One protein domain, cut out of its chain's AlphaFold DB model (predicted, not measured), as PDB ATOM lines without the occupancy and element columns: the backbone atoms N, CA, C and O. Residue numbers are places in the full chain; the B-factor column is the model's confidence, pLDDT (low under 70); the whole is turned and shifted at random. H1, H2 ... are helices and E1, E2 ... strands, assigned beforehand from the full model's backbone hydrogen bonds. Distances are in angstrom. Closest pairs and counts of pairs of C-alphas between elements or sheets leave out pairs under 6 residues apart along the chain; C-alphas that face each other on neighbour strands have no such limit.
ATOM      1  N   TYR A   9      46.331 -10.370 -18.296       79.81
ATOM      2  CA  TYR A   9      46.627 -10.273 -19.737       79.81
ATOM      3  C   TYR A   9      46.713  -8.845 -20.317       79.81
ATOM      4  O   TYR A   9      46.713  -8.666 -21.531       79.81
ATOM      5  N   GLY A  10      46.844  -7.814 -19.471       78.75
ATOM      6  CA  GLY A  10      46.950  -6.416 -19.906       78.75
ATOM      7  C   GLY A  10      45.612  -5.750 -20.245       78.75
ATOM      8  O   GLY A  10      45.611  -4.603 -20.697       78.75
ATOM      9  N   GLU A  11      44.497  -6.435 -20.000       83.25
ATOM     10  CA  GLU A  11      43.137  -5.954 -20.254       83.25
ATOM     11  C   GLU A  11      42.657  -4.975 -19.166       83.25
ATOM     12  O   GLU A  11      43.296  -4.867 -18.113       83.25
ATOM     13  N   PRO A  12      41.551  -4.237 -19.383       87.50
ATOM     14  CA  PRO A  12      40.940  -3.433 -18.328       87.50
ATOM     15  C   PRO A  12      40.421  -4.282 -17.165       87.50
ATOM     16  O   PRO A  12      40.119  -5.473 -17.316       87.50
ATOM     17  N   HIS A  13      40.303  -3.650 -15.999       91.12
ATOM     18  CA  HIS A  13      39.723  -4.288 -14.826       91.12
ATOM     19  C   HIS A  13      38.210  -4.476 -14.992       91.12
ATOM     20  O   HIS A  13      37.542  -3.727 -15.699       91.12
ATOM     21  N   ASP A  14      37.705  -5.524 -14.348       91.62
ATOM     22  CA  ASP A  14      36.278  -5.799 -14.188       91.62
ATOM     23  C   ASP A  14      35.934  -5.598 -12.715       91.62
ATOM     24  O   ASP A  14      36.186  -6.482 -11.890       91.62
ATOM     25  N   LEU A  15      35.543  -4.376 -12.367       93.62
ATOM     26  CA  LEU A  15      35.401  -3.934 -10.983       93.62
ATOM     27  C   LEU A  15      33.960  -4.092 -10.509       93.62
ATOM     28  O   LEU A  15      33.018  -3.839 -11.259       93.62
ATOM     29  N   HIS A  16      33.799  -4.482  -9.249       93.69
ATOM     30  CA  HIS A  16      32.524  -4.433  -8.540       93.69
ATOM     31  C   HIS A  16      32.734  -3.835  -7.150       93.69
ATOM     32  O   HIS A  16      33.768  -4.064  -6.511       93.69
ATOM     33  N   ALA A  17      31.758  -3.053  -6.692       94.56
ATOM     34  CA  ALA A  17      31.810  -2.414  -5.386       94.56
ATOM     35  C   ALA A  17      31.625  -3.453  -4.274       94.56
ATOM     36  O   ALA A  17      30.717  -4.279  -4.324       94.56
ATOM     37  N   VAL A  18      32.488  -3.387  -3.262       97.06
ATOM     38  CA  VAL A  18      32.418  -4.231  -2.056       97.06
ATOM     39  C   VAL A  18      32.109  -3.423  -0.802       97.06
ATOM     40  O   VAL A  18      31.621  -3.968   0.183       97.06
ATOM     41  N   HIS A  19      32.396  -2.121  -0.819       95.06
ATOM     42  CA  HIS A  19      32.065  -1.223   0.277       95.06
ATOM     43  C   HIS A  19      31.940   0.213  -0.227       95.06
ATOM     44  O   HIS A  19      32.785   0.690  -0.984       95.06
ATOM     45  N   GLU A  20      30.917   0.926   0.230       95.25
ATOM     46  CA  GLU A  20      30.650   2.296  -0.186       95.25
ATOM     47  C   GLU A  20      30.186   3.146   0.999       95.25
ATOM     48  O   GLU A  20      29.312   2.757   1.769       95.25
ATOM     49  N   THR A  21      30.773   4.333   1.125       93.81
ATOM     50  CA  THR A  21      30.352   5.382   2.059       93.81
ATOM     51  C   THR A  21      30.204   6.709   1.316       93.81
ATOM     52  O   THR A  21      30.458   6.811   0.110       93.81
ATOM     53  N   MET A  22      29.844   7.773   2.038       90.69
ATOM     54  CA  MET A  22      29.818   9.135   1.492       90.69
ATOM     55  C   MET A  22      31.198   9.650   1.058       90.69
ATOM     56  O   MET A  22      31.272  10.531   0.202       90.69
ATOM     57  N   SER A  23      32.284   9.108   1.614       93.38
ATOM     58  CA  SER A  23      33.653   9.582   1.380       93.38
ATOM     59  C   SER A  23      34.500   8.644   0.520       93.38
ATOM     60  O   SER A  23      35.506   9.085  -0.037       93.38
ATOM     61  N   VAL A  24      34.125   7.368   0.379       94.94
ATOM     62  CA  VAL A  24      34.942   6.381  -0.340       94.94
ATOM     63  C   VAL A  24      34.103   5.284  -0.995       94.94
ATOM     64  O   VAL A  24      33.043   4.919  -0.495       94.94
ATOM     65  N   ILE A  25      34.605   4.738  -2.102       95.38
ATOM     66  CA  ILE A  25      34.193   3.447  -2.663       95.38
ATOM     67  C   ILE A  25      35.400   2.514  -2.662       95.38
ATOM     68  O   ILE A  25      36.512   2.915  -3.020       95.38
ATOM     69  N   TRP A  26      35.171   1.274  -2.257       96.19
ATOM     70  CA  TRP A  26      36.104   0.169  -2.375       96.19
ATOM     71  C   TRP A  26      35.546  -0.835  -3.362       96.19
ATOM     72  O   TRP A  26      34.396  -1.263  -3.251       96.19
ATOM     73  N   GLU A  27      36.392  -1.245  -4.289       96.00
ATOM     74  CA  GLU A  27      36.053  -2.189  -5.342       96.00
ATOM     75  C   GLU A  27      37.107  -3.272  -5.445       96.00
ATOM     76  O   GLU A  27      38.283  -3.066  -5.119       96.00
ATOM     77  N   VAL A  28      36.684  -4.428  -5.937       95.69
ATOM     78  CA  VAL A  28      37.566  -5.556  -6.212       95.69
ATOM     79  C   VAL A  28      37.404  -5.960  -7.665       95.69
ATOM     80  O   VAL A  28      36.299  -5.984  -8.206       95.69
ATOM     81  N   CYS A  29      38.520  -6.268  -8.320       94.00
ATOM     82  CA  CYS A  29      38.468  -6.831  -9.656       94.00
ATOM     83  C   CYS A  29      38.151  -8.329  -9.601       94.00
ATOM     84  O   CYS A  29      38.940  -9.089  -9.052       94.00
ATOM     85  N   THR A  30      37.085  -8.771 -10.265       92.38
ATOM     86  CA  THR A  30      36.667 -10.192 -10.335       92.38
ATOM     87  C   THR A  30      37.674 -11.109 -11.042       92.38
ATOM     88  O   THR A  30      37.570 -12.328 -10.967       92.38
ATOM     89  N   ARG A  31      38.641 -10.538 -11.774       91.00
ATOM     90  CA  ARG A  31      39.582 -11.285 -12.632       91.00
ATOM     91  C   ARG A  31      40.986 -11.431 -12.051       91.00
ATOM     92  O   ARG A  31      41.738 -12.291 -12.507       91.00
ATOM     93  N   CYS A  32      41.376 -10.537 -11.143       91.06
ATOM     94  CA  CYS A  32      42.730 -10.492 -10.576       91.06
ATOM     95  C   CYS A  32      42.765 -10.160  -9.080       91.06
ATOM     96  O   CYS A  32      43.849  -9.923  -8.553       91.06
ATOM     97  N   ASP A  33      41.604 -10.055  -8.428       92.81
ATOM     98  CA  ASP A  33      41.423  -9.790  -6.993       92.81
ATOM     99  C   ASP A  33      42.068  -8.498  -6.466       92.81
ATOM    100  O   ASP A  33      42.115  -8.229  -5.262       92.81
ATOM    101  N   ARG A  34      42.544  -7.639  -7.374       92.69
ATOM    102  CA  ARG A  34      43.136  -6.352  -7.024       92.69
ATOM    103  C   ARG A  34      42.070  -5.430  -6.446       92.69
ATOM    104  O   ARG A  34      40.995  -5.270  -7.026       92.69
ATOM    105  N   LYS A  35      42.406  -4.800  -5.321       94.50
ATOM    106  CA  LYS A  35      41.548  -3.848  -4.614       94.50
ATOM    107  C   LYS A  35      41.808  -2.426  -5.091       94.50
ATOM    108  O   LYS A  35      42.961  -2.018  -5.244       94.50
ATOM    109  N   PHE A  36      40.736  -1.672  -5.266       93.25
ATOM    110  CA  PHE A  36      40.751  -0.274  -5.665       93.25
ATOM    111  C   PHE A  36      40.030   0.547  -4.609       93.25
ATOM    112  O   PHE A  36      38.990   0.141  -4.093       93.25
ATOM    113  N   ARG A  37      40.606   1.702  -4.276       94.19
ATOM    114  CA  ARG A  37      40.013   2.663  -3.353       94.19
ATOM    115  C   ARG A  37      39.843   3.988  -4.073       94.19
ATOM    116  O   ARG A  37      40.822   4.591  -4.514       94.19
ATOM    117  N   TRP A  38      38.612   4.465  -4.119       94.00
ATOM    118  CA  TRP A  38      38.234   5.706  -4.770       94.00
ATOM    119  C   TRP A  38      37.711   6.694  -3.745       94.00
ATOM    120  O   TRP A  38      36.655   6.485  -3.154       94.00
ATOM    121  N   ASN A  39      38.437   7.789  -3.536       93.12
ATOM    122  CA  ASN A  39      37.942   8.860  -2.682       93.12
ATOM    123  C   ASN A  39      36.860   9.655  -3.423       93.12
ATOM    124  O   ASN A  39      37.009   9.995  -4.603       93.12
ATOM    125  N   LYS A  40      35.785   9.973  -2.710       93.38
ATOM    126  CA  LYS A  40      34.709  10.844  -3.169       93.38
ATOM    127  C   LYS A  40      34.969  12.278  -2.726       93.38
ATOM    128  O   LYS A  40      35.453  12.524  -1.624       93.38
ATOM    129  N   GLY A  41      34.630  13.231  -3.587       89.75
ATOM    130  CA  GLY A  41      34.575  14.644  -3.217       89.75
ATOM    131  C   GLY A  41      33.354  14.962  -2.346       89.75
ATOM    132  O   GLY A  41      32.510  14.104  -2.104       89.75
ATOM    133  N   ALA A  42      33.201  16.231  -1.959       86.69
ATOM    134  CA  ALA A  42      32.121  16.700  -1.077       86.69
ATOM    135  C   ALA A  42      30.692  16.374  -1.565       86.69
ATOM    136  O   ALA A  42      29.766  16.290  -0.769       86.69
ATOM    137  N   ARG A  43      30.507  16.164  -2.875       87.12
ATOM    138  CA  ARG A  43      29.223  15.766  -3.482       87.12
ATOM    139  C   ARG A  43      29.052  14.246  -3.620       87.12
ATOM    140  O   ARG A  43      28.217  13.808  -4.404       87.12
ATOM    141  N   GLY A  44      29.891  13.443  -2.967       86.38
ATOM    142  CA  GLY A  44      29.853  11.981  -3.056       86.38
ATOM    143  C   GLY A  44      30.318  11.410  -4.403       86.38
ATOM    144  O   GLY A  44      30.039  10.255  -4.702       86.38
ATOM    145  N   ARG A  45      31.012  12.199  -5.238       87.12
ATOM    146  CA  ARG A  45      31.441  11.793  -6.591       87.12
ATOM    147  C   ARG A  45      32.925  11.453  -6.636       87.12
ATOM    148  O   ARG A  45      33.738  12.196  -6.090       87.12
ATOM    149  N   VAL A  46      33.271  10.374  -7.332       89.31
ATOM    150  CA  VAL A  46      34.662   9.985  -7.600       89.31
ATOM    151  C   VAL A  46      35.250  10.839  -8.730       89.31
ATOM    152  O   VAL A  46      34.533  11.310  -9.615       89.31
ATOM    153  N   GLN A  47      36.572  11.040  -8.717       83.69
ATOM    154  CA  GLN A  47      37.288  11.651  -9.835       83.69
ATOM    155  C   GLN A  47      37.122  10.818 -11.119       83.69
ATOM    156  O   GLN A  47      37.645   9.711 -11.240       83.69
ATOM    157  N   ASN A  48      36.434  11.400 -12.101       82.75
ATOM    158  CA  ASN A  48      35.899  10.668 -13.247       82.75
ATOM    159  C   ASN A  48      36.977  10.038 -14.149       82.75
ATOM    160  O   ASN A  48      36.815   8.912 -14.594       82.75
ATOM    161  N   ALA A  49      38.100  10.721 -14.396       83.94
ATOM    162  CA  ALA A  49      39.085  10.263 -15.384       83.94
ATOM    163  C   ALA A  49      39.730   8.910 -15.025       83.94
ATOM    164  O   ALA A  49      39.680   7.970 -15.816       83.94
ATOM    165  N   LYS A  50      40.297   8.788 -13.816       82.38
ATOM    166  CA  LYS A  50      40.924   7.533 -13.361       82.38
ATOM    167  C   LYS A  50      39.891   6.433 -13.125       82.38
ATOM    168  O   LYS A  50      40.163   5.270 -13.409       82.38
ATOM    169  N   TYR A  51      38.714   6.814 -12.634       88.44
ATOM    170  CA  TYR A  51      37.617   5.888 -12.393       88.44
ATOM    171  C   TYR A  51      37.109   5.258 -13.695       88.44
ATOM    172  O   TYR A  51      37.022   4.035 -13.781       88.44
ATOM    173  N   LEU A  52      36.858   6.067 -14.730       87.06
ATOM    174  CA  LEU A  52      36.439   5.597 -16.053       87.06
ATOM    175  C   LEU A  52      37.499   4.728 -16.724       87.06
ATOM    176  O   LEU A  52      37.155   3.743 -17.366       87.06
ATOM    177  N   GLU A  53      38.782   5.071 -16.583       84.75
ATOM    178  CA  GLU A  53      39.862   4.254 -17.139       84.75
ATOM    179  C   GLU A  53      39.894   2.852 -16.519       84.75
ATOM    180  O   GLU A  53      40.025   1.863 -17.242       84.75
ATOM    181  N   ALA A  54      39.735   2.757 -15.197       85.19
ATOM    182  CA  ALA A  54      39.701   1.477 -14.499       85.19
ATOM    183  C   ALA A  54      38.437   0.660 -14.830       85.19
ATOM    184  O   ALA A  54      38.522  -0.558 -14.957       85.19
ATOM    185  N   HIS A  55      37.304   1.335 -15.041       90.00
ATOM    186  CA  HIS A  55      35.999   0.746 -15.368       90.00
ATOM    187  C   HIS A  55      35.696   0.695 -16.867       90.00
ATOM    188  O   HIS A  55      34.534   0.579 -17.263       90.00
ATOM    189  N   LEU A  56      36.707   0.796 -17.732       89.75
ATOM    190  CA  LEU A  56      36.472   0.846 -19.175       89.75
ATOM    191  C   LEU A  56      35.668  -0.372 -19.658       89.75
ATOM    192  O   LEU A  56      34.824  -0.237 -20.538       89.75
ATOM    193  N   ARG A  57      35.883  -1.540 -19.039       87.12
ATOM    194  CA  ARG A  57      35.126  -2.766 -19.313       87.12
ATOM    195  C   ARG A  57      33.654  -2.648 -18.910       87.12
ATOM    196  O   ARG A  57      32.793  -3.031 -19.695       87.12
ATOM    197  N   ASN A  58      33.384  -2.098 -17.724       86.94
ATOM    198  CA  ASN A  58      32.039  -1.913 -17.174       86.94
ATOM    199  C   ASN A  58      31.225  -0.862 -17.951       86.94
ATOM    200  O   ASN A  58      30.012  -0.996 -18.076       86.94
ATOM    201  N   PHE A  59      31.879   0.181 -18.475       89.62
ATOM    202  CA  PHE A  59      31.218   1.295 -19.173       89.62
ATOM    203  C   PHE A  59      31.197   1.176 -20.700       89.62
ATOM    204  O   PHE A  59      30.538   1.977 -21.368       89.62
ATOM    205  N   ALA A  60      31.918   0.220 -21.285       90.38
ATOM    206  CA  ALA A  60      31.898  -0.013 -22.722       90.38
ATOM    207  C   ALA A  60      30.553  -0.623 -23.149       90.38
ATOM    208  O   ALA A  60      30.226  -1.749 -22.787       90.38
ATOM    209  N   GLN A  61      29.781   0.116 -23.946       89.19
ATOM    210  CA  GLN A  61      28.432  -0.251 -24.373       89.19
ATOM    211  C   GLN A  61      28.364  -0.428 -25.888       89.19
ATOM    212  O   GLN A  61      28.796   0.444 -26.645       89.19
ATOM    213  N   LYS A  62      27.754  -1.531 -26.335       90.94
ATOM    214  CA  LYS A  62      27.456  -1.770 -27.750       90.94
ATOM    215  C   LYS A  62      26.410  -0.771 -28.242       90.94
ATOM    216  O   LYS A  62      25.357  -0.633 -27.630       90.94
ATOM    217  N   GLY A  63      26.701  -0.071 -29.337       87.38
ATOM    218  CA  GLY A  63      25.802   0.925 -29.936       87.38
ATOM    219  C   GLY A  63      25.610   2.218 -29.128       87.38
ATOM    220  O   GLY A  63      24.856   3.083 -29.557       87.38
ATOM    221  N   GLY A  64      26.286   2.368 -27.983       90.00
ATOM    222  CA  GLY A  64      26.214   3.563 -27.138       90.00
ATOM    223  C   GLY A  64      27.319   4.587 -27.418       90.00
ATOM    224  O   GLY A  64      28.130   4.439 -28.333       90.00
ATOM    225  N   ALA A  65      27.416   5.605 -26.557       88.25
ATOM    226  CA  ALA A  65      28.460   6.636 -26.642       88.25
ATOM    227  C   ALA A  65      29.891   6.064 -26.541       88.25
ATOM    228  O   ALA A  65      30.843   6.641 -27.062       88.25
ATOM    229  N   THR A  66      30.047   4.902 -25.903       89.06
ATOM    230  CA  THR A  66      31.320   4.189 -25.738       89.06
ATOM    231  C   THR A  66      31.498   3.038 -26.737       89.06
ATOM    232  O   THR A  66      32.383   2.203 -26.545       89.06
ATOM    233  N   ASN A  67      30.730   3.000 -27.838       87.62
ATOM    234  CA  ASN A  67      30.784   1.911 -28.823       87.62
ATOM    235  C   ASN A  67      32.191   1.696 -29.401       87.62
ATOM    236  O   ASN A  67      32.629   0.564 -29.559       87.62
ATOM    237  N   ALA A  68      32.957   2.762 -29.644       86.12
ATOM    238  CA  ALA A  68      34.338   2.625 -30.113       86.12
ATOM    239  C   ALA A  68      35.239   1.878 -29.107       86.12
ATOM    240  O   ALA A  68      36.110   1.108 -29.507       86.12
ATOM    241  N   ALA A  69      35.035   2.085 -27.800       86.31
ATOM    242  CA  ALA A  69      35.740   1.336 -26.762       86.31
ATOM    243  C   ALA A  69      35.230  -0.108 -26.677       86.31
ATOM    244  O   ALA A  69      36.041  -1.021 -26.558       86.31
ATOM    245  N   TYR A  70      33.916  -0.319 -26.812       89.75
ATOM    246  CA  TYR A  70      33.314  -1.651 -26.875       89.75
ATOM    247  C   TYR A  70      33.917  -2.492 -28.004       89.75
ATOM    248  O   TYR A  70      34.422  -3.579 -27.747       89.75
ATOM    249  N   MET A  71      33.953  -1.961 -29.230       88.75
ATOM    250  CA  MET A  71      34.504  -2.671 -30.390       88.75
ATOM    251  C   MET A  71      35.975  -3.031 -30.166       88.75
ATOM    252  O   MET A  71      36.372  -4.164 -30.387       88.75
ATOM    253  N   ARG A  72      36.783  -2.113 -29.622       85.25
ATOM    254  CA  ARG A  72      38.197  -2.397 -29.317       85.25
ATOM    255  C   ARG A  72      38.400  -3.476 -28.255       85.25
ATOM    256  O   ARG A  72      39.406  -4.173 -28.308       85.25
ATOM    257  N   LEU A  73      37.513  -3.557 -27.264       84.06
ATOM    258  CA  LEU A  73      37.652  -4.488 -26.143       84.06
ATOM    259  C   LEU A  73      37.066  -5.869 -26.431       84.06
ATOM    260  O   LEU A  73      37.606  -6.856 -25.941       84.06
ATOM    261  N   TYR A  74      35.964  -5.931 -27.175       85.00
ATOM    262  CA  TYR A  74      35.165  -7.147 -27.322       85.00
ATOM    263  C   TYR A  74      35.063  -7.661 -28.758       85.00
ATOM    264  O   TYR A  74      34.793  -8.841 -28.938       85.00
ATOM    265  N   GLU A  75      35.261  -6.805 -29.764       87.00
ATOM    266  CA  GLU A  75      35.140  -7.161 -31.187       87.00
ATOM    267  C   GLU A  75      36.316  -6.565 -32.010       87.00
ATOM    268  O   GLU A  75      36.087  -5.852 -32.999       87.00
ATOM    269  N   PRO A  76      37.591  -6.765 -31.594       83.19
ATOM    270  CA  PRO A  76      38.749  -6.095 -32.200       83.19
ATOM    271  C   PRO A  76      38.924  -6.413 -33.691       83.19
ATOM    272  O   PRO A  76      39.438  -5.582 -34.442       83.19
ATOM    273  N   GLU A  77      38.460  -7.573 -34.147       84.38
ATOM    274  CA  GLU A  77      38.447  -7.991 -35.549       84.38
ATOM    275  C   GLU A  77      37.652  -7.040 -36.450       84.38
ATOM    276  O   GLU A  77      37.992  -6.862 -37.620       84.38
TER     277      GLU A  77
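This is residues 9 to 77 of the 84 residues of an uncharacterized protein of Parcubacteria group bacterium CG1_02_58_44 (UniProt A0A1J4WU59). A small three-stranded antiparallel sheet, E1, E2 and E3, makes one end of the domain, and three short helices follow away from it toward the other end. H1 and H2 lie in the middle, H1 only grazing the sheet, and H3 makes the far end, well away from the strands. The printed part has 69 residues, with three named strands and then three named helices in the order E1 E2 E3 H1 H2 H3, and the sheet's order is E1, E2, E3. The class is mixed, helices and strands; the whole is only just loose, close to compact, with a radius of gyration of the C-alphas of 13.3 A. Its C-alphas span 41 by 26 by 14 A, an outline that is only just flat.

E1, residues 15 to 20, E2, residues 24 to 29, and E3, residues 35 to 39, form a meander, each strand the antiparallel neighbour of the one before. E1 and E2 are a hairpin at 147 degrees between their directions, with N 18 and O 26 within hydrogen-bond range at 2.9 A and N 28 and O 16 at 3.0 A. E2 and E3 are a hairpin at 157 degrees, with N 36 and O 27 at 2.8 A and N 27 and O 36 at 3.0 A. E1 and E3 are the edge strands. H1, residues 48 to 54, only grazes the sheet, with its residues 50 to 54; the closest C-alphas of E3 and H1 are those of Trp 38 and Tyr 51, 7.7 A apart. H2, residues 56 to 59, is only just not on the sheet, with 4 pairs of C-alphas within 10 A. H1 and H2 are close but not clearly touching, the closest C-alphas being those of Leu 52 and Phe 59 at 7.4 A. H3, residues 67 to 74, only just touches H2, with 3 pairs of C-alphas within 8 A, the closest being those of Arg 57 and Leu 73 at 7.5 A. H3 is apart from H1 and from the three strands. In H1 and H3 every O i to N i+4 pair is within hydrogen-bond range; H2 is too short for such a pair.

E1 begins at C-alpha 15, (35.401, -3.934, -10.983), and is 13.3 A long. E2 is 16.5 A long and E3 13.4 A, ending at C-alpha 39, (37.942, 8.860, -2.682). H1 measures 10.0 A, H2 5.3 A and H3 10.2 A, ending at C-alpha 74, (35.165, -7.147, -27.322).

The two C-alphas farthest apart are those of Ala 42 and Glu 77, 42.9 A. The printed part, residues 9 to 77, has no cut, and no link between its named elements is long. The mean pLDDT of the printed part is 89.5, and no printed residue is under 70.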